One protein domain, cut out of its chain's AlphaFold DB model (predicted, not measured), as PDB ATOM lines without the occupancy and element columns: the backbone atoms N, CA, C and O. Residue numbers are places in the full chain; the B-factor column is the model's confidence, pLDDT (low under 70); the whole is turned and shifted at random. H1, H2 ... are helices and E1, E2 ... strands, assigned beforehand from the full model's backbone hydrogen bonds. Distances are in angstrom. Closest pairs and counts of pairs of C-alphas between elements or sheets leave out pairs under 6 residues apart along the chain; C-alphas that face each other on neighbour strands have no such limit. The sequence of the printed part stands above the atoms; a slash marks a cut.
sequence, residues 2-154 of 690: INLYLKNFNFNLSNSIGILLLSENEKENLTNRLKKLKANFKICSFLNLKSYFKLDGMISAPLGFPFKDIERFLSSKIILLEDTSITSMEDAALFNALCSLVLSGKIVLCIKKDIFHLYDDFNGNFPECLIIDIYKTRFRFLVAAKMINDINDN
ATOM      1  N   ILE A   2       2.591  11.950 -42.337       34.53
ATOM      2  CA  ILE A   2       2.064  13.272 -42.763       34.53
ATOM      3  C   ILE A   2       1.302  13.187 -44.103       34.53
ATOM      4  O   ILE A   2       0.134  13.555 -44.148       34.53
ATOM      5  N   ASN A   3       1.885  12.565 -45.135       34.69
ATOM      6  CA  ASN A   3       1.227  12.360 -46.437       34.69
ATOM      7  C   ASN A   3      -0.053  11.502 -46.373       34.69
ATOM      8  O   ASN A   3      -0.919  11.653 -47.223       34.69
ATOM      9  N   LEU A   4      -0.182  10.609 -45.384       34.56
ATOM     10  CA  LEU A   4      -1.392   9.802 -45.175       34.56
ATOM     11  C   LEU A   4      -2.497  10.622 -44.503       34.56
ATOM     12  O   LEU A   4      -3.653  10.506 -44.881       34.56
ATOM     13  N   TYR A   5      -2.155  11.489 -43.548       42.06
ATOM     14  CA  TYR A   5      -3.158  12.347 -42.917       42.06
ATOM     15  C   TYR A   5      -3.589  13.501 -43.828       42.06
ATOM     16  O   TYR A   5      -4.764  13.841 -43.860       42.06
ATOM     17  N   LEU A   6      -2.670  14.033 -44.639       37.28
ATOM     18  CA  LEU A   6      -3.007  14.934 -45.739       37.28
ATOM     19  C   LEU A   6      -3.879  14.222 -46.793       37.28
ATOM     20  O   LEU A   6      -4.882  14.795 -47.206       37.28
ATOM     21  N   LYS A   7      -3.626  12.944 -47.123       35.97
ATOM     22  CA  LYS A   7      -4.569  12.130 -47.917       35.97
ATOM     23  C   LYS A   7      -5.958  11.981 -47.286       35.97
ATOM     24  O   LYS A   7      -6.920  11.950 -48.034       35.97
ATOM     25  N   ASN A   8      -6.093  11.957 -45.960       34.19
ATOM     26  CA  ASN A   8      -7.409  11.946 -45.298       34.19
ATOM     27  C   ASN A   8      -8.142  13.308 -45.358       34.19
ATOM     28  O   ASN A   8      -9.309  13.380 -44.991       34.19
ATOM     29  N   PHE A   9      -7.475  14.366 -45.834       37.00
ATOM     30  CA  PHE A   9      -8.076  15.627 -46.293       37.00
ATOM     31  C   PHE A   9      -8.061  15.743 -47.839       37.00
ATOM     32  O   PHE A   9      -8.290  16.823 -48.374       37.00
ATOM     33  N   ASN A  10      -7.778  14.643 -48.552       34.00
ATOM     34  CA  ASN A  10      -7.629  14.509 -50.009       34.00
ATOM     35  C   ASN A  10      -6.455  15.283 -50.656       34.00
ATOM     36  O   ASN A  10      -6.558  15.784 -51.770       34.00
ATOM     37  N   PHE A  11      -5.291  15.334 -49.996       35.47
ATOM     38  CA  PHE A  11      -4.063  15.949 -50.532       35.47
ATOM     39  C   PHE A  11      -3.019  14.906 -50.972       35.47
ATOM     40  O   PHE A  11      -2.436  14.203 -50.141       35.47
ATOM     41  N   ASN A  12      -2.661  14.908 -52.261       34.34
ATOM     42  CA  ASN A  12      -1.429  14.297 -52.770       34.34
ATOM     43  C   ASN A  12      -0.285  15.332 -52.826       34.34
ATOM     44  O   ASN A  12      -0.228  16.160 -53.737       34.34
ATOM     45  N   LEU A  13       0.688  15.245 -51.904       36.03
ATOM     46  CA  LEU A  13       1.838  16.176 -51.838       36.03
ATOM     47  C   LEU A  13       2.757  16.145 -53.076       36.03
ATOM     48  O   LEU A  13       3.629  17.000 -53.198       36.03
ATOM     49  N   SER A  14       2.600  15.169 -53.972       36.09
ATOM     50  CA  SER A  14       3.305  15.130 -55.257       36.09
ATOM     51  C   SER A  14       2.797  16.177 -56.255       36.09
ATOM     52  O   SER A  14       3.563  16.581 -57.121       36.09
ATOM     53  N   ASN A  15       1.531  16.607 -56.144       36.00
ATOM     54  CA  ASN A  15       0.827  17.346 -57.200       36.00
ATOM     55  C   ASN A  15       0.111  18.629 -56.737       36.00
ATOM     56  O   ASN A  15      -0.273  19.435 -57.590       36.00
ATOM     57  N   SER A  16      -0.105  18.836 -55.435       42.25
ATOM     58  CA  SER A  16      -0.871  19.980 -54.920       42.25
ATOM     59  C   SER A  16      -0.037  21.263 -54.813       42.25
ATOM     60  O   SER A  16       1.016  21.257 -54.174       42.25
ATOM     61  N   ILE A  17      -0.555  22.383 -55.330       48.50
ATOM     62  CA  ILE A  17      -0.019  23.725 -55.040       48.50
ATOM     63  C   ILE A  17      -0.089  23.994 -53.531       48.50
ATOM     64  O   ILE A  17      -1.102  23.720 -52.886       48.50
ATOM     65  N   GLY A  18       1.007  24.501 -52.968       60.06
ATOM     66  CA  GLY A  18       1.237  24.576 -51.525       60.06
ATOM     67  C   GLY A  18       0.545  25.734 -50.805       60.06
ATOM     68  O   GLY A  18       1.221  26.426 -50.054       60.06
ATOM     69  N   ILE A  19      -0.761  25.946 -50.993       68.12
ATOM     70  CA  ILE A  19      -1.562  26.812 -50.104       68.12
ATOM     71  C   ILE A  19      -2.590  25.977 -49.335       68.12
ATOM     72  O   ILE A  19      -3.202  25.054 -49.875       68.12
ATOM     73  N   LEU A  20      -2.772  26.315 -48.060       68.56
ATOM     74  CA  LEU A  20      -3.768  25.762 -47.150       68.56
ATOM     75  C   LEU A  20      -4.559  26.913 -46.516       68.56
ATOM     76  O   LEU A  20      -3.995  27.666 -45.729       68.56
ATOM     77  N   LEU A  21      -5.851  27.034 -46.840       71.12
ATOM     78  CA  LEU A  21      -6.767  27.975 -46.185       71.12
ATOM     79  C   LEU A  21      -7.484  27.270 -45.025       71.12
ATOM     80  O   LEU A  21      -8.184  26.279 -45.244       71.12
ATOM     81  N   LEU A  22      -7.312  27.775 -43.803       68.06
ATOM     82  CA  LEU A  22      -7.752  27.154 -42.550       68.06
ATOM     83  C   LEU A  22      -8.602  28.125 -41.709       68.06
ATOM     84  O   LEU A  22      -8.289  29.305 -41.604       68.06
ATOM     85  N   SER A  23      -9.653  27.638 -41.056       71.88
ATOM     86  CA  SER A  23     -10.253  28.312 -39.895       71.88
ATOM     87  C   SER A  23      -9.319  28.205 -38.685       71.88
ATOM     88  O   SER A  23      -8.425  27.358 -38.668       71.88
ATOM     89  N   GLU A  24      -9.545  29.002 -37.636       73.62
ATOM     90  CA  GLU A  24      -8.744  28.914 -36.400       73.62
ATOM     91  C   GLU A  24      -8.779  27.503 -35.789       73.62
ATOM     92  O   GLU A  24      -7.743  26.971 -35.400       73.62
ATOM     93  N   ASN A  25      -9.939  26.838 -35.803       72.56
ATOM     94  CA  ASN A  25     -10.083  25.468 -35.304       72.56
ATOM     95  C   ASN A  25      -9.293  24.451 -36.162       72.56
ATOM     96  O   ASN A  25      -8.620  23.568 -35.630       72.56
ATOM     97  N   GLU A  26      -9.299  24.584 -37.495       71.56
ATOM     98  CA  GLU A  26      -8.465  23.746 -38.378       71.56
ATOM     99  C   GLU A  26      -6.963  24.035 -38.188       71.56
ATOM    100  O   GLU A  26      -6.160  23.100 -38.149       71.56
ATOM    101  N   LYS A  27      -6.581  25.308 -38.023       76.25
ATOM    102  CA  LYS A  27      -5.209  25.767 -37.745       76.25
ATOM    103  C   LYS A  27      -4.697  25.215 -36.416       76.25
ATOM    104  O   LYS A  27      -3.578  24.697 -36.365       76.25
ATOM    105  N   GLU A  28      -5.498  25.270 -35.354       79.50
ATOM    106  CA  GLU A  28      -5.126  24.748 -34.040       79.50
ATOM    107  C   GLU A  28      -4.991  23.219 -34.068       79.50
ATOM    108  O   GLU A  28      -3.960  22.679 -33.657       79.50
ATOM    109  N   ASN A  29      -5.969  22.509 -34.647       73.12
ATOM    110  CA  ASN A  29      -5.909  21.054 -34.805       73.12
ATOM    111  C   ASN A  29      -4.694  20.608 -35.632       73.12
ATOM    112  O   ASN A  29      -3.994  19.667 -35.243       73.12
ATOM    113  N   LEU A  30      -4.400  21.298 -36.740       72.38
ATOM    114  CA  LEU A  30      -3.202  21.052 -37.538       72.38
ATOM    115  C   LEU A  30      -1.937  21.275 -36.700       72.38
ATOM    116  O   LEU A  30      -1.079  20.396 -36.652       72.38
ATOM    117  N   THR A  31      -1.844  22.397 -35.986       77.69
ATOM    118  CA  THR A  31      -0.696  22.749 -35.134       77.69
ATOM    119  C   THR A  31      -0.456  21.706 -34.042       77.69
ATOM    120  O   THR A  31       0.651  21.182 -33.904       77.69
ATOM    121  N   ASN A  32      -1.495  21.345 -33.289       78.06
ATOM    122  CA  ASN A  32      -1.411  20.368 -32.205       78.06
ATOM    123  C   ASN A  32      -1.060  18.965 -32.730       78.06
ATOM    124  O   ASN A  32      -0.293  18.232 -32.095       78.06
ATOM    125  N   ARG A  33      -1.515  18.603 -33.937       70.06
ATOM    126  CA  ARG A  33      -1.150  17.333 -34.578       70.06
ATOM    127  C   ARG A  33       0.262  17.336 -35.171       70.06
ATOM    128  O   ARG A  33       0.941  16.318 -35.066       70.06
ATOM    129  N   LEU A  34       0.738  18.451 -35.731       74.31
ATOM    130  CA  LEU A  34       2.124  18.609 -36.193       74.31
ATOM    131  C   LEU A  34       3.114  18.523 -35.018       74.31
ATOM    132  O   LEU A  34       4.098  17.788 -35.121       74.31
ATOM    133  N   LYS A  35       2.799  19.160 -33.876       81.06
ATOM    134  CA  LYS A  35       3.521  18.983 -32.598       81.06
ATOM    135  C   LYS A  35       3.560  17.503 -32.186       81.06
ATOM    136  O   LYS A  35       4.642  16.952 -31.993       81.06
ATOM    137  N   LYS A  36       2.401  16.829 -32.125       78.75
ATOM    138  CA  LYS A  36       2.296  15.401 -31.747       78.75
ATOM    139  C   LYS A  36       3.063  14.460 -32.688       78.75
ATOM    140  O   LYS A  36       3.570  13.436 -32.240       78.75
ATOM    141  N   LEU A  37       3.169  14.802 -33.972       75.06
ATOM    142  CA  LEU A  37       3.925  14.048 -34.979       75.06
ATOM    143  C   LEU A  37       5.423  14.407 -35.043       75.06
ATOM    144  O   LEU A  37       6.130  13.805 -35.849       75.06
ATOM    145  N   LYS A  38       5.904  15.371 -34.238       76.38
ATOM    146  CA  LYS A  38       7.266  15.941 -34.318       76.38
ATOM    147  C   LYS A  38       7.644  16.381 -35.746       76.38
ATOM    148  O   LYS A  38       8.760  16.157 -36.210       76.38
ATOM    149  N   ALA A  39       6.687  16.969 -36.465       70.62
ATOM    150  CA  ALA A  39       6.895  17.451 -37.827       70.62
ATOM    151  C   ALA A  39       7.804  18.695 -37.857       70.62
ATOM    152  O   ALA A  39       7.755  19.513 -36.941       70.62
ATOM    153  N   ASN A  40       8.575  18.886 -38.935       73.94
ATOM    154  CA  ASN A  40       9.277  20.152 -39.177       73.94
ATOM    155  C   ASN A  40       8.299  21.183 -39.775       73.94
ATOM    156  O   ASN A  40       8.005  21.147 -40.974       73.94
ATOM    157  N   PHE A  41       7.793  22.081 -38.928       82.94
ATOM    158  CA  PHE A  41       6.938  23.210 -39.292       82.94
ATOM    159  C   PHE A  41       7.382  24.474 -38.542       82.94
ATOM    160  O   PHE A  41       7.920  24.373 -37.437       82.94
ATOM    161  N   LYS A  42       7.107  25.653 -39.107       87.88
ATOM    162  CA  LYS A  42       7.374  26.950 -38.471       87.88
ATOM    163  C   LYS A  42       6.100  27.786 -38.394       87.88
ATOM    164  O   LYS A  42       5.286  27.764 -39.313       87.88
ATOM    165  N   ILE A  43       5.948  28.525 -37.299       88.88
ATOM    166  CA  ILE A  43       4.904  29.540 -37.110       88.88
ATOM    167  C   ILE A  43       5.533  30.924 -37.346       88.88
ATOM    168  O   ILE A  43       6.683  31.154 -36.965       88.88
ATOM    169  N   CYS A  44       4.818  31.818 -38.029       88.00
ATOM    170  CA  CYS A  44       5.340  33.076 -38.558       88.00
ATOM    171  C   CYS A  44       4.280  34.193 -38.539       88.00
ATOM    172  O   CYS A  44       3.085  33.928 -38.607       88.00
ATOM    173  N   SER A  45       4.722  35.448 -38.520       86.31
ATOM    174  CA  SER A  45       3.909  36.656 -38.719       86.31
ATOM    175  C   SER A  45       4.682  37.639 -39.600       86.31
ATOM    176  O   SER A  45       5.909  37.518 -39.713       86.31
ATOM    177  N   PHE A  46       4.012  38.627 -40.200       84.94
ATOM    178  CA  PHE A  46       4.723  39.694 -40.912       84.94
ATOM    179  C   PHE A  46       5.622  40.506 -39.976       84.94
ATOM    180  O   PHE A  46       6.768  40.775 -40.329       84.94
ATOM    181  N   LEU A  47       5.178  40.788 -38.745       84.38
ATOM    182  CA  LEU A  47       5.992  41.451 -37.720       84.38
ATOM    183  C   LEU A  47       7.322  40.714 -37.441       84.38
ATOM    184  O   LEU A  47       8.376  41.348 -37.325       84.38
ATOM    185  N   ASN A  48       7.301  39.377 -37.399       85.75
ATOM    186  CA  ASN A  48       8.497  38.551 -37.193       85.75
ATOM    187  C   ASN A  48       9.423  38.518 -38.424       85.75
ATOM    188  O   ASN A  48      10.627  38.322 -38.274       85.75
ATOM    189  N   LEU A  49       8.888  38.715 -39.636       87.62
ATOM    190  CA  LEU A  49       9.689  38.831 -40.860       87.62
ATOM    191  C   LEU A  49      10.286  40.238 -40.998       87.62
ATOM    192  O   LEU A  49      11.493  40.366 -41.185       87.62
ATOM    193  N   LYS A  50       9.482  41.294 -40.826       86.00
ATOM    194  CA  LYS A  50       9.917  42.701 -40.826       86.00
ATOM    195  C   LYS A  50      11.046  42.965 -39.840       86.00
ATOM    196  O   LYS A  50      12.060  43.546 -40.210       86.00
ATOM    197  N   SER A  51      10.891  42.524 -38.589       85.88
ATOM    198  CA  SER A  51      11.895  42.750 -37.540       85.88
ATOM    199  C   SER A  51      13.244  42.085 -37.844       85.88
ATOM    200  O   SER A  51      14.275  42.630 -37.444       85.88
ATOM    201  N   TYR A  52      13.242  40.971 -38.586       88.06
ATOM    202  CA  TYR A  52      14.441  40.260 -39.032       88.06
ATOM    203  C   TYR A  52      15.047  40.836 -40.327       88.06
ATOM    204  O   TYR A  52      16.266  40.957 -40.414       88.06
ATOM    205  N   PHE A  53      14.222  41.195 -41.321       88.12
ATOM    206  CA  PHE A  53      14.686  41.549 -42.674       88.12
ATOM    207  C   PHE A  53      14.766  43.049 -42.989       88.12
ATOM    208  O   PHE A  53      15.555  43.386 -43.859       88.12
ATOM    209  N   LYS A  54      13.983  43.919 -42.324       85.25
ATOM    210  CA  LYS A  54      13.969  45.399 -42.460       85.25
ATOM    211  C   LYS A  54      14.310  45.911 -43.871       85.25
ATOM    212  O   LYS A  54      15.449  46.293 -44.127       85.25
ATOM    213  N   LEU A  55      13.332  45.902 -44.777       85.62
ATOM    214  CA  LEU A  55      13.571  46.112 -46.209       85.62
ATOM    215  C   LEU A  55      13.741  47.594 -46.587       85.62
ATOM    216  O   LEU A  55      14.435  47.886 -47.564       85.62
ATOM    217  N   ASP A  56      13.139  48.531 -45.843       84.00
ATOM    218  CA  ASP A  56      13.336  49.974 -46.068       84.00
ATOM    219  C   ASP A  56      14.820  50.372 -45.946       84.00
ATOM    220  O   ASP A  56      15.496  50.063 -44.964       84.00
ATOM    221  N   GLY A  57      15.354  51.035 -46.975       83.56
ATOM    222  CA  GLY A  57      16.771  51.388 -47.078       83.56
ATOM    223  C   GLY A  57      17.774  50.218 -47.118       83.56
ATOM    224  O   GLY A  57      18.977  50.471 -47.010       83.56
ATOM    225  N   MET A  58      17.343  48.959 -47.253       83.44
ATOM    226  CA  MET A  58      18.235  47.789 -47.187       83.44
ATOM    227  C   MET A  58      19.086  47.587 -48.452       83.44
ATOM    228  O   MET A  58      20.223  47.118 -48.376       83.44
ATOM    229  N   ILE A  59      18.548  47.929 -49.625       84.44
ATOM    230  CA  ILE A  59      19.137  47.624 -50.932       84.44
ATOM    231  C   ILE A  59      20.323  48.563 -51.192       84.44
ATOM    232  O   ILE A  59      20.166  49.718 -51.587       84.44
ATOM    233  N   SER A  60      21.529  48.050 -50.937       79.25
ATOM    234  CA  SER A  60      22.819  48.743 -51.085       79.25
ATOM    235  C   SER A  60      23.490  48.541 -52.454       79.25
ATOM    236  O   SER A  60      24.457  49.228 -52.780       79.25
ATOM    237  N   ALA A  61      22.969  47.620 -53.265       77.94
ATOM    238  CA  ALA A  61      23.404  47.297 -54.623       77.94
ATOM    239  C   ALA A  61      22.177  46.864 -55.453       77.94
ATOM    240  O   ALA A  61      21.174  46.472 -54.856       77.94
ATOM    241  N   PRO A  62      22.214  46.902 -56.799       75.19
ATOM    242  CA  PRO A  62      21.122  46.373 -57.615       75.19
ATOM    243  C   PRO A  62      20.826  44.915 -57.269       75.19
ATOM    244  O   PRO A  62      21.760  44.128 -57.112       75.19
ATOM    245  N   LEU A  63      19.539  44.560 -57.236       76.56
ATOM    246  CA  LEU A  63      19.053  43.201 -56.979       76.56
ATOM    247  C   LEU A  63      19.518  42.643 -55.618       76.56
ATOM    248  O   LEU A  63      20.163  41.595 -55.522       76.56
ATOM    249  N   GLY A  64      19.232  43.414 -54.566       78.44
ATOM    250  CA  GLY A  64      19.597  43.123 -53.179       78.44
ATOM    251  C   GLY A  64      18.490  42.491 -52.326       78.44
ATOM    252  O   GLY A  64      18.587  42.557 -51.102       78.44
ATOM    253  N   PHE A  65      17.420  41.937 -52.904       87.69
ATOM    254  CA  PHE A  65      16.308  41.369 -52.134       87.69
ATOM    255  C   PHE A  65      16.709  40.042 -51.440       87.69
ATOM    256  O   PHE A  65      17.266  39.149 -52.088       87.69
ATOM    257  N   PRO A  66      16.418  39.836 -50.135       89.25
ATOM    258  CA  PRO A  66      17.047  38.786 -49.327       89.25
ATOM    259  C   PRO A  66      16.336  37.425 -49.458       89.25
ATOM    260  O   PRO A  66      16.154  36.695 -48.485       89.25
ATOM    261  N   PHE A  67      15.897  37.059 -50.666       90.69
ATOM    262  CA  PHE A  67      15.004  35.919 -50.896       90.69
ATOM    263  C   PHE A  67      15.545  34.576 -50.379       90.69
ATOM    264  O   PHE A  67      14.815  33.802 -49.761       90.69
ATOM    265  N   LYS A  68      16.842  34.315 -50.580       89.56
ATOM    266  CA  LYS A  68      17.500  33.088 -50.094       89.56
ATOM    267  C   LYS A  68      17.621  33.052 -48.573       89.56
ATOM    268  O   LYS A  68      17.589  31.974 -47.986       89.56
ATOM    269  N   ASP A  69      17.731  34.211 -47.935       91.31
ATOM    270  CA  ASP A  69      17.786  34.313 -46.481       91.31
ATOM    271  C   ASP A  69      16.386  34.200 -45.868       91.31
ATOM    272  O   ASP A  69      16.251  33.582 -44.817       91.31
ATOM    273  N   ILE A  70      15.331  34.649 -46.565       91.62
ATOM    274  CA  ILE A  70      13.930  34.321 -46.238       91.62
ATOM    275  C   ILE A  70      13.713  32.800 -46.318       91.62
ATOM    276  O   ILE A  70      13.251  32.199 -45.348       91.62
ATOM    277  N   GLU A  71      14.108  32.152 -47.420       90.12
ATOM    278  CA  GLU A  71      14.040  30.688 -47.586       90.12
ATOM    279  C   GLU A  71      14.773  29.947 -46.450       90.12
ATOM    280  O   GLU A  71      14.218  29.045 -45.815       90.12
ATOM    281  N   ARG A  72      16.001  30.378 -46.132       91.06
ATOM    282  CA  ARG A  72      16.831  29.802 -45.066       91.06
ATOM    283  C   ARG A  72      16.267  30.050 -43.665       91.06
ATOM    284  O   ARG A  72      16.310  29.143 -42.836       91.06
ATOM    285  N   PHE A  73      15.741  31.244 -43.392       90.62
ATOM    286  CA  PHE A  73      15.110  31.598 -42.119       90.62
ATOM    287  C   PHE A  73      13.857  30.761 -41.866       90.62
ATOM    288  O   PHE A  73      13.599  30.378 -40.723       90.62
ATOM    289  N   LEU A  74      13.070  30.486 -42.907       89.62
ATOM    290  CA  LEU A  74      11.831  29.720 -42.793       89.62
ATOM    291  C   LEU A  74      12.076  28.258 -42.398       89.62
ATOM    292  O   LEU A  74      11.267  27.742 -41.635       89.62
ATOM    293  N   SER A  75      13.169  27.639 -42.877       83.44
ATOM    294  CA  SER A  75      13.765  26.337 -42.472       83.44
ATOM    295  C   SER A  75      12.860  25.084 -42.399       83.44
ATOM    296  O   SER A  75      13.339  23.965 -42.175       83.44
ATOM    297  N   SER A  76      11.566  25.237 -42.660       80.88
ATOM    298  CA  SER A  76      10.526  24.218 -42.566       80.88
ATOM    299  C   SER A  76       9.716  24.156 -43.857       80.88
ATOM    300  O   SER A  76       9.412  25.181 -44.462       80.88
ATOM    301  N   LYS A  77       9.283  22.954 -44.261       73.69
ATOM    302  CA  LYS A  77       8.429  22.799 -45.453       73.69
ATOM    303  C   LYS A  77       6.967  23.209 -45.212       73.69
ATOM    304  O   LYS A  77       6.238  23.419 -46.172       73.69
ATOM    305  N   ILE A  78       6.528  23.329 -43.959       79.19
ATOM    306  CA  ILE A  78       5.176  23.784 -43.601       79.19
ATOM    307  C   ILE A  78       5.307  25.079 -42.798       79.19
ATOM    308  O   ILE A  78       5.919  25.073 -41.730       79.19
ATOM    309  N   ILE A  79       4.736  26.167 -43.311       86.19
ATOM    310  CA  ILE A  79       4.770  27.502 -42.704       86.19
ATOM    311  C   ILE A  79       3.345  27.907 -42.343       86.19
ATOM    312  O   ILE A  79       2.502  27.999 -43.227       86.19
ATOM    313  N   LEU A  80       3.068  28.151 -41.063       85.69
ATOM    314  CA  LEU A  80       1.806  28.730 -40.601       85.69
ATOM    315  C   LEU A  80       2.013  30.234 -40.424       85.69
ATOM    316  O   LEU A  80       2.788  30.644 -39.562       85.69
ATOM    317  N   LEU A  81       1.344  31.041 -41.244       86.81
ATOM    318  CA  LEU A  81       1.360  32.499 -41.153       86.81
ATOM    319  C   LEU A  81       0.117  32.952 -40.370       86.81
ATOM    320  O   LEU A  81      -1.010  32.681 -40.782       86.81
ATOM    321  N   GLU A  82       0.330  33.565 -39.205       79.19
ATOM    322  CA  GLU A  82      -0.734  33.862 -38.232       79.19
ATOM    323  C   GLU A  82      -1.345  35.253 -38.384       79.19
ATOM    324  O   GLU A  82      -2.536  35.424 -38.148       79.19
ATOM    325  N   ASP A  83      -0.521  36.218 -38.778       72.50
ATOM    326  CA  ASP A  83      -0.918  37.578 -39.126       72.50
ATOM    327  C   ASP A  83      -0.691  37.764 -40.622       72.50
ATOM    328  O   ASP A  83       0.392  37.473 -41.142       72.50
ATOM    329  N   THR A  84      -1.743  38.220 -41.295       66.31
ATOM    330  CA  THR A  84      -1.799  38.431 -42.739       66.31
ATOM    331  C   THR A  84      -2.164  39.867 -43.103       66.31
ATOM    332  O   THR A  84      -2.518  40.117 -44.246       66.31
ATOM    333  N   SER A  85      -2.117  40.817 -42.170       72.31
ATOM    334  CA  SER A  85      -2.442  42.216 -42.462       72.31
ATOM    335  C   SER A  85      -1.315  42.890 -43.265       72.31
ATOM    336  O   SER A  85      -0.263  43.239 -42.728       72.31
ATOM    337  N   ILE A  86      -1.507  43.080 -44.577       76.50
ATOM    338  CA  ILE A  86      -0.548  43.815 -45.418       76.50
ATOM    339  C   ILE A  86      -0.852  45.309 -45.312       76.50
ATOM    340  O   ILE A  86      -1.581  45.902 -46.104       76.50
ATOM    341  N   THR A  87      -0.269  45.907 -44.276       78.50
ATOM    342  CA  THR A  87      -0.386  47.335 -43.947       78.50
ATOM    343  C   THR A  87       0.691  48.187 -44.621       78.50
ATOM    344  O   THR A  87       0.619  49.413 -44.603       78.50
ATOM    345  N   SER A  88       1.703  47.564 -45.232       82.31
ATOM    346  CA  SER A  88       2.808  48.257 -45.891       82.31
ATOM    347  C   SER A  88       3.365  47.500 -47.100       82.31
ATOM    348  O   SER A  88       3.225  46.283 -47.236       82.31
ATOM    349  N   MET A  89       4.108  48.219 -47.944       84.75
ATOM    350  CA  MET A  89       4.816  47.630 -49.083       84.75
ATOM    351  C   MET A  89       5.902  46.612 -48.674       84.75
ATOM    352  O   MET A  89       6.248  45.744 -49.472       84.75
ATOM    353  N   GLU A  90       6.428  46.685 -47.444       87.69
ATOM    354  CA  GLU A  90       7.347  45.665 -46.916       87.69
ATOM    355  C   GLU A  90       6.637  44.319 -46.736       87.69
ATOM    356  O   GLU A  90       7.154  43.294 -47.177       87.69
ATOM    357  N   ASP A  91       5.434  44.312 -46.145       86.44
ATOM    358  CA  ASP A  91       4.637  43.086 -45.980       86.44
ATOM    359  C   ASP A  91       4.259  42.518 -47.352       86.44
ATOM    360  O   ASP A  91       4.374  41.317 -47.585       86.44
ATOM    361  N   ALA A  92       3.897  43.397 -48.295       87.31
ATOM    362  CA  ALA A  92       3.591  43.037 -49.676       87.31
ATOM    363  C   ALA A  92       4.778  42.345 -50.379       87.31
ATOM    364  O   ALA A  92       4.604  41.299 -51.007       87.31
ATOM    365  N   ALA A  93       5.999  42.877 -50.236       89.56
ATOM    366  CA  ALA A  93       7.212  42.271 -50.789       89.56
ATOM    367  C   ALA A  93       7.564  40.933 -50.107       89.56
ATOM    368  O   ALA A  93       7.881  39.951 -50.785       89.56
ATOM    369  N   LEU A  94       7.447  40.854 -48.776       91.00
ATOM    370  CA  LEU A  94       7.651  39.618 -48.011       91.00
ATOM    371  C   LEU A  94       6.623  38.538 -48.393       91.00
ATOM    372  O   LEU A  94       6.980  37.367 -48.539       91.00
ATOM    373  N   PHE A  95       5.367  38.914 -48.634       89.44
ATOM    374  CA  PHE A  95       4.323  38.007 -49.107       89.44
ATOM    375  C   PHE A  95       4.560  37.547 -50.549       89.44
ATOM    376  O   PHE A  95       4.393  36.365 -50.842       89.44
ATOM    377  N   ASN A  96       5.035  38.426 -51.437       90.50
ATOM    378  CA  ASN A  96       5.448  38.038 -52.789       90.50
ATOM    379  C   ASN A  96       6.607  37.015 -52.763       90.50
ATOM    380  O   ASN A  96       6.636  36.068 -53.557       90.50
ATOM    381  N   ALA A  97       7.521  37.136 -51.794       91.88
ATOM    382  CA  ALA A  97       8.526  36.115 -51.488       91.88
ATOM    383  C   ALA A  97       7.884  34.780 -51.064       91.88
ATOM    384  O   ALA A  97       8.187  33.746 -51.661       91.88
ATOM    385  N   LEU A  98       6.957  34.780 -50.099       89.88
ATOM    386  CA  LEU A  98       6.253  33.562 -49.668       89.88
ATOM    387  C   LEU A  98       5.488  32.893 -50.828       89.88
ATOM    388  O   LEU A  98       5.611  31.683 -51.021       89.88
ATOM    389  N   CYS A  99       4.789  33.667 -51.662       85.31
ATOM    390  CA  CYS A  99       4.141  33.177 -52.882       85.31
ATOM    391  C   CYS A  99       5.148  32.553 -53.866       85.31
ATOM    392  O   CYS A  99       4.866  31.503 -54.442       85.31
ATOM    393  N   SER A 100       6.348  33.128 -54.009       85.31
ATOM    394  CA  SER A 100       7.429  32.560 -54.838       85.31
ATOM    395  C   SER A 100       7.941  31.218 -54.297       85.31
ATOM    396  O   SER A 100       8.195  30.295 -55.073       85.31
ATOM    397  N   LEU A 101       8.051  31.070 -52.972       83.12
ATOM    398  CA  LEU A 101       8.439  29.810 -52.317       83.12
ATOM    399  C   LEU A 101       7.356  28.721 -52.442       83.12
ATOM    400  O   LEU A 101       7.680  27.533 -52.492       83.12
ATOM    401  N   VAL A 102       6.079  29.103 -52.526       76.62
ATOM    402  CA  VAL A 102       4.976  28.179 -52.845       76.62
ATOM    403  C   VAL A 102       5.008  27.772 -54.324       76.62
ATOM    404  O   VAL A 102       4.909  26.587 -54.635       76.62
ATOM    405  N   LEU A 103       5.185  28.734 -55.238       72.81
ATOM    406  CA  LEU A 103       5.214  28.516 -56.693       72.81
ATOM    407  C   LEU A 103       6.365  27.606 -57.151       72.81
ATOM    408  O   LEU A 103       6.199  26.834 -58.096       72.81
ATOM    409  N   SER A 104       7.497  27.662 -56.449       70.94
ATOM    410  CA  SER A 104       8.667  26.789 -56.629       70.94
ATOM    411  C   SER A 104       8.594  25.468 -55.837       70.94
ATOM    412  O   SER A 104       9.513  24.654 -55.907       70.94
ATOM    413  N   GLY A 105       7.512  25.218 -55.086       69.69
ATOM    414  CA  GLY A 105       7.289  23.971 -54.335       69.69
ATOM    415  C   GLY A 105       8.170  23.783 -53.089       69.69
ATOM    416  O   GLY A 105       8.191  22.688 -52.503       69.69
ATOM    417  N   LYS A 106       8.890  24.836 -52.679       73.69
ATOM    418  CA  LYS A 106       9.793  24.857 -51.519       73.69
ATOM    419  C   LYS A 106       9.014  24.769 -50.206       73.69
ATOM    420  O   LYS A 106       9.360  23.945 -49.358       73.69
ATOM    421  N   ILE A 107       7.924  25.533 -50.073       73.56
ATOM    422  CA  ILE A 107       7.054  25.539 -48.882       73.56
ATOM    423  C   ILE A 107       5.592  25.199 -49.201       73.56
ATOM    424  O   ILE A 107       5.114  25.362 -50.322       73.56
ATOM    425  N   VAL A 108       4.874  24.771 -48.165       72.75
ATOM    426  CA  VAL A 108       3.415  24.800 -48.060       72.75
ATOM    427  C   VAL A 108       3.052  25.899 -47.064       72.75
ATOM    428  O   VAL A 108       3.454  25.836 -45.900       72.75
ATOM    429  N   LEU A 109       2.318  26.905 -47.531       80.69
ATOM    430  CA  LEU A 109       1.889  28.073 -46.771       80.69
ATOM    431  C   LEU A 109       0.460  27.860 -46.249       80.69
ATOM    432  O   LEU A 109      -0.501  27.784 -47.016       80.69
ATOM    433  N   CYS A 110       0.337  27.742 -44.935       78.69
ATOM    434  CA  CYS A 110      -0.908  27.606 -44.193       78.69
ATOM    435  C   CYS A 110      -1.332  28.979 -43.668       78.69
ATOM    436  O   CYS A 110      -0.542  29.666 -43.021       78.69
ATOM    437  N   ILE A 111      -2.572  29.363 -43.946       78.00
ATOM    438  CA  ILE A 111      -3.081  30.717 -43.737       78.00
ATOM    439  C   ILE A 111      -4.574  30.682 -43.380       78.00
ATOM    440  O   ILE A 111      -5.245  29.674 -43.605       78.00
ATOM    441  N   LYS A 112      -5.096  31.771 -42.810       70.94
ATOM    442  CA  LYS A 112      -6.508  31.889 -42.403       70.94
ATOM    443  C   LYS A 112      -7.464  31.841 -43.613       70.94
ATOM    444  O   LYS A 112      -7.061  32.169 -44.723       70.94
ATOM    445  N   LYS A 113      -8.722  31.422 -43.436       64.25
ATOM    446  CA  LYS A 113      -9.746  31.415 -44.509       64.25
ATOM    447  C   LYS A 113     -10.237  32.814 -44.884       64.25
ATOM    448  O   LYS A 113     -10.477  33.066 -46.061       64.25
ATOM    449  N   ASP A 114     -10.319  33.713 -43.908       58.31
ATOM    450  CA  ASP A 114     -11.009  35.015 -43.982       58.31
ATOM    451  C   ASP A 114     -10.148  36.096 -44.669       58.31
ATOM    452  O   ASP A 114     -10.004  37.226 -44.212       58.31
ATOM    453  N   ILE A 115      -9.458  35.693 -45.735       56.16
ATOM    454  CA  ILE A 115      -8.180  36.278 -46.144       56.16
ATOM    455  C   ILE A 115      -8.284  37.215 -47.342       56.16
ATOM    456  O   ILE A 115      -7.340  37.934 -47.646       56.16
ATOM    457  N   PHE A 116      -9.419  37.232 -48.037       52.75
ATOM    458  CA  PHE A 116      -9.579  38.001 -49.274       52.75
ATOM    459  C   PHE A 116      -9.498  39.527 -49.063       52.75
ATOM    460  O   PHE A 116      -9.281  40.253 -50.027       52.75
ATOM    461  N   HIS A 117      -9.560  39.994 -47.810       52.75
ATOM    462  CA  HIS A 117      -9.396  41.398 -47.407       52.75
ATOM    463  C   HIS A 117      -7.945  41.800 -47.062       52.75
ATOM    464  O   HIS A 117      -7.724  42.927 -46.635       52.75
ATOM    465  N   LEU A 118      -6.963  40.906 -47.266       51.47
ATOM    466  CA  LEU A 118      -5.528  41.001 -46.899       51.47
ATOM    467  C   LEU A 118      -4.828  42.359 -47.144       51.47
ATOM    468  O   LEU A 118      -3.783  42.619 -46.555       51.47
ATOM    469  N   TYR A 119      -5.366  43.170 -48.057       55.59
ATOM    470  CA  TYR A 119      -4.753  44.352 -48.663       55.59
ATOM    471  C   TYR A 119      -5.739  45.528 -48.842       55.59
ATOM    472  O   TYR A 119      -5.513  46.388 -49.699       55.59
ATOM    473  N   ASP A 120      -6.885  45.526 -48.162       54.59
ATOM    474  CA  ASP A 120      -7.910  46.561 -48.382       54.59
ATOM    475  C   ASP A 120      -7.722  47.776 -47.452       54.59
ATOM    476  O   ASP A 120      -8.224  48.855 -47.748       54.59
ATOM    477  N   ASP A 121      -6.901  47.633 -46.405       55.91
ATOM    478  CA  ASP A 121      -6.519  48.695 -45.459       55.91
ATOM    479  C   ASP A 121      -5.263  49.495 -45.898       55.91
ATOM    480  O   ASP A 121      -4.704  50.283 -45.130       55.91
ATOM    481  N   PHE A 122      -4.763  49.278 -47.123       63.78
ATOM    482  CA  PHE A 122      -3.511  49.875 -47.600       63.78
ATOM    483  C   PHE A 122      -3.697  51.309 -48.134       63.78
ATOM    484  O   PHE A 122      -3.960  51.533 -49.316       63.78
ATOM    485  N   ASN A 123      -3.484  52.296 -47.263       63.03
ATOM    486  CA  ASN A 123      -3.452  53.720 -47.620       63.03
ATOM    487  C   ASN A 123      -2.070  54.138 -48.163       63.03
ATOM    488  O   ASN A 123      -1.245  54.674 -47.422       63.03
ATOM    489  N   GLY A 124      -1.804  53.889 -49.451       65.44
ATOM    490  CA  GLY A 124      -0.534  54.235 -50.106       65.44
ATOM    491  C   GLY A 124      -0.666  55.018 -51.416       65.44
ATOM    492  O   GLY A 124      -1.753  55.223 -51.951       65.44
ATOM    493  N   ASN A 125       0.479  55.462 -51.943       73.38
ATOM    494  CA  ASN A 125       0.557  56.200 -53.207       73.38
ATOM    495  C   ASN A 125       0.225  55.301 -54.412       73.38
ATOM    496  O   ASN A 125       0.579  54.124 -54.428       73.38
ATOM    497  N   PHE A 126      -0.370  55.879 -55.462       76.88
ATOM    498  CA  PHE A 126      -0.869  55.161 -56.647       76.88
ATOM    499  C   PHE A 126       0.094  54.104 -57.249       76.88
ATOM    500  O   PHE A 126      -0.356  52.976 -57.467       76.88
ATOM    501  N   PRO A 127       1.408  54.363 -57.446       78.56
ATOM    502  CA  PRO A 127       2.323  53.337 -57.955       78.56
ATOM    503  C   PRO A 127       2.510  52.140 -57.008       78.56
ATOM    504  O   PRO A 127       2.759  51.026 -57.465       78.56
ATOM    505  N   GLU A 128       2.369  52.325 -55.692       84.19
ATOM    506  CA  GLU A 128       2.446  51.221 -54.727       84.19
ATOM    507  C   GLU A 128       1.210  50.323 -54.792       84.19
ATOM    508  O   GLU A 128       1.343  49.098 -54.760       84.19
ATOM    509  N   CYS A 129       0.025  50.919 -54.957       82.62
ATOM    510  CA  CYS A 129      -1.237  50.194 -55.110       82.62
ATOM    511  C   CYS A 129      -1.214  49.263 -56.335       82.62
ATOM    512  O   CYS A 129      -1.648  48.116 -56.241       82.62
ATOM    513  N   LEU A 130      -0.634  49.715 -57.454       86.06
ATOM    514  CA  LEU A 130      -0.477  48.906 -58.668       86.06
ATOM    515  C   LEU A 130       0.504  47.731 -58.485       86.06
ATOM    516  O   LEU A 130       0.235  46.632 -58.967       86.06
ATOM    517  N   ILE A 131       1.606  47.903 -57.739       86.25
ATOM    518  CA  ILE A 131       2.491  46.769 -57.395       86.25
ATOM    519  C   ILE A 131       1.781  45.777 -56.469       86.25
ATOM    520  O   ILE A 131       1.875  44.563 -56.669       86.25
ATOM    521  N   ILE A 132       1.043  46.280 -55.481       84.62
ATOM    522  CA  ILE A 132       0.244  45.445 -54.585       84.62
ATOM    523  C   ILE A 132      -0.798  44.640 -55.363       84.62
ATOM    524  O   ILE A 132      -0.957  43.456 -55.076       84.62
ATOM    525  N   ASP A 133      -1.447  45.202 -56.384       83.94
ATOM    526  CA  ASP A 133      -2.417  44.459 -57.193       83.94
ATOM    527  C   ASP A 133      -1.789  43.341 -58.056       83.94
ATOM    528  O   ASP A 133      -2.379  42.266 -58.202       83.94
ATOM    529  N   ILE A 134      -0.545  43.497 -58.528       86.25
ATOM    530  CA  ILE A 134       0.210  42.381 -59.134       86.25
ATOM    531  C   ILE A 134       0.360  41.235 -58.115       86.25
ATOM    532  O   ILE A 134       0.160  40.062 -58.448       86.25
ATOM    533  N   TYR A 135       0.648  41.555 -56.849       87.06
ATOM    534  CA  TYR A 135       0.771  40.557 -55.782       87.06
ATOM    535  C   TYR A 135      -0.596  39.983 -55.345       87.06
ATOM    536  O   TYR A 135      -0.683  38.771 -55.112       87.06
ATOM    537  N   LYS A 136      -1.681  40.785 -55.329       78.69
ATOM    538  CA  LYS A 136      -3.074  40.303 -55.179       78.69
ATOM    539  C   LYS A 136      -3.388  39.274 -56.268       78.69
ATOM    540  O   LYS A 136      -3.834  38.171 -55.958       78.69
ATOM    541  N   THR A 137      -3.086  39.599 -57.527       77.31
ATOM    542  CA  THR A 137      -3.323  38.746 -58.703       77.31
ATOM    543  C   THR A 137      -2.586  37.403 -58.579       77.31
ATOM    544  O   THR A 137      -3.196  36.341 -58.724       77.31
ATOM    545  N   ARG A 138      -1.298  37.423 -58.201       81.12
ATOM    546  CA  ARG A 138      -0.474  36.216 -57.980       81.12
ATOM    547  C   ARG A 138      -1.003  35.322 -56.853       81.12
ATOM    548  O   ARG A 138      -0.980  34.095 -56.969       81.12
ATOM    549  N   PHE A 139      -1.529  35.918 -55.784       77.62
ATOM    550  CA  PHE A 139      -2.167  35.175 -54.698       77.62
ATOM    551  C   PHE A 139      -3.534  34.594 -55.097       77.62
ATOM    552  O   PHE A 139      -3.782  33.409 -54.863       77.62
ATOM    553  N   ARG A 140      -4.390  35.377 -55.776       72.94
ATOM    554  CA  ARG A 140      -5.669  34.908 -56.348       72.94
ATOM    555  C   ARG A 140      -5.453  33.705 -57.271       72.94
ATOM    556  O   ARG A 140      -6.165  32.710 -57.146       72.94
ATOM    557  N   PHE A 141      -4.432  33.753 -58.132       70.62
ATOM    558  CA  PHE A 141      -4.024  32.625 -58.974       70.62
ATOM    559  C   PHE A 141      -3.696  31.369 -58.150       70.62
ATOM    560  O   PHE A 141      -4.258  30.305 -58.415       70.62
ATOM    561  N   LEU A 142      -2.837  31.485 -57.132       68.38
ATOM    562  CA  LEU A 142      -2.452  30.362 -56.268       68.38
ATOM    563  C   LEU A 142      -3.642  29.739 -55.518       68.38
ATOM    564  O   LEU A 142      -3.744  28.512 -55.450       68.38
ATOM    565  N   VAL A 143      -4.556  30.559 -54.990       64.75
ATOM    566  CA  VAL A 143      -5.756  30.093 -54.273       64.75
ATOM    567  C   VAL A 143      -6.741  29.397 -55.214       64.75
ATOM    568  O   VAL A 143      -7.161  28.274 -54.929       64.75
ATOM    569  N   ALA A 144      -7.065  29.999 -56.363       58.50
ATOM    570  CA  ALA A 144      -7.929  29.366 -57.360       58.50
ATOM    571  C   ALA A 144      -7.329  28.034 -57.843       58.50
ATOM    572  O   ALA A 144      -8.015  27.012 -57.930       58.50
ATOM    573  N   ALA A 145      -6.016  28.015 -58.083       56.03
ATOM    574  CA  ALA A 145      -5.314  26.825 -58.531       56.03
ATOM    575  C   ALA A 145      -5.269  25.705 -57.476       56.03
ATOM    576  O   ALA A 145      -5.315  24.523 -57.828       56.03
ATOM    577  N   LYS A 146      -5.260  26.063 -56.187       57.81
ATOM    578  CA  LYS A 146      -5.462  25.123 -55.084       57.81
ATOM    579  C   LYS A 146      -6.885  24.546 -55.084       57.81
ATOM    580  O   LYS A 146      -7.031  23.325 -55.108       57.81
ATOM    581  N   MET A 147      -7.914  25.398 -55.129       53.28
ATOM    582  CA  MET A 147      -9.326  24.975 -55.093       53.28
ATOM    583  C   MET A 147      -9.684  23.967 -56.196       53.28
ATOM    584  O   MET A 147     -10.428  23.022 -55.950       53.28
ATOM    585  N   ILE A 148      -9.131  24.135 -57.400       48.59
ATOM    586  CA  ILE A 148      -9.376  23.242 -58.544       48.59
ATOM    587  C   ILE A 148      -8.673  21.888 -58.401       48.59
ATOM    588  O   ILE A 148      -9.244  20.861 -58.771       48.59
ATOM    589  N   ASN A 149      -7.473  21.844 -57.812       48.06
ATOM    590  CA  ASN A 149      -6.826  20.569 -57.499       48.06
ATOM    591  C   ASN A 149      -7.667  19.763 -56.484       48.06
ATOM    592  O   ASN A 149      -7.795  18.551 -56.625       48.06
ATOM    593  N   ASP A 150      -8.306  20.447 -55.530       48.25
ATOM    594  CA  ASP A 150      -9.172  19.846 -54.499       48.25
ATOM    595  C   ASP A 150     -10.566  19.451 -55.000       48.25
ATOM    596  O   ASP A 150     -11.343  18.861 -54.251       48.25
ATOM    597  N   ILE A 151     -10.908  19.776 -56.248       42.72
ATOM    598  CA  ILE A 151     -12.061  19.198 -56.946       42.72
ATOM    599  C   ILE A 151     -11.630  17.883 -57.612       42.72
ATOM    600  O   ILE A 151     -12.293  16.863 -57.441       42.72
ATOM    601  N   ASN A 152     -10.477  17.880 -58.289       38.03
ATOM    602  CA  ASN A 152      -9.994  16.730 -59.058       38.03
ATOM    603  C   ASN A 152      -9.525  15.542 -58.191       38.03
ATOM    604  O   ASN A 152      -9.914  14.410 -58.472       38.03
ATOM    605  N   ASP A 153      -8.730  15.767 -57.132       37.31
ATOM    606  CA  ASP A 153      -8.204  14.684 -56.265       37.31
ATOM    607  C   ASP A 153      -9.325  13.932 -55.492       37.31
ATOM    608  O   ASP A 153      -9.082  12.851 -54.957       37.31
ATOM    609  N   ASN A 154     -10.564  14.451 -55.463       32.88
ATOM    610  CA  ASN A 154     -11.713  13.808 -54.803       32.88
ATOM    611  C   ASN A 154     -12.419  12.734 -55.650       32.88
ATOM    612  O   ASN A 154     -13.288  12.040 -55.125       32.88
TER     613      ASN A 154
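Overview. This is residues 2 to 154 of the 690 residues of the protein "DNA helicase" of bacterium (UniProt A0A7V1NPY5). A small parallel sheet of four short strands has helix H2 packed over one face, and next to the sheet H5 and the much longer H6 run side by side, H6 passing edge strand E1 with its residues 139 to 147. H3 and H4 stand crosswise to H5, and the short H1 lies off at one end. The printed part has 153 residues, with six named helices and four named strands in the order H1 E1 H2 E2 H3 H4 E3 H5 E4 H6; the sheet order is E1 E4 E3 E2 and the class is mixed, helices and strands. The whole is compact, with a radius of gyration of the C-alphas of 15.9 A, yet elongated, spanning 46 by 29 by 26 A.

Arrangement. H1, residues 2 to 7, touches no helix. Edge strand E1, residues 19 to 22, is parallel to its neighbour E4, residues 108 to 112, with N 20 and O 109 2.9 A apart, within hydrogen-bond range. E3, residues 78 to 81, is parallel to E4, with N 79 and O 108 at 2.9 A, and to the other edge strand E2, residues 41 to 44, with N 44 and O 80 at 2.8 A. H2, residues 24 to 36, is on one face of this sheet, making two layers, at a height over the sheet of 9.6 A; its closest C-alphas to E4 are those of Glu 24 and Lys 112, 7.1 A. E1, H2, E2 form a split strand-helix-strand unit, two parallel strands joined through a helix with E4 and E3 between them, and its crossover is right-handed. H3, residues 46 to 53, touches H5, residues 89 to 103, about perpendicular at 87 degrees, with residues 90 to 94 of H5 alone; the closest C-alphas are those of Phe 46 and Asp 91, 6.1 A. H4, residues 67 to 74, lies between H3 and E3 along the chain and only just touches H5, with 3 pairs of C-alphas within 8 A, the closest Phe 67 and Ala 97 at 6.5 A. E2, H3 H4, E3 and E3, H5, E4 are strand-helix-strand units of parallel neighbours, both with right-handed crossovers. H6, residues 126 to 152, touches the hub H5 at a shallow tilt of 29 degrees, the same way, closest at the C-alphas of Asn 96 and Tyr 135, 6.1 A. Every O i to N i+4 pair is within hydrogen-bond range in H1, H2, H4, H5 and H6, and 3 of 4 are in H3.

Along the chain. H1 begins at C-alpha 2, (2.064, 13.272, -42.763). H2 is 18.1 A long, H5 20.6 A and H6 39.6 A from first to last C-alpha. H6 ends at C-alpha 152, (-9.994, 16.730, -59.058).

Size, cuts and confidence. The two C-alphas farthest apart are those of Ser 60 and Asn 154, 49.3 A. The printed part has no cut; the links H1 to E1, H3 to H4 and E4 to H6 are long. The mean pLDDT of the printed part is 71.7, and 47 residues are under 70, among them residues 2 to 20, 113 to 124 and 142 to 154.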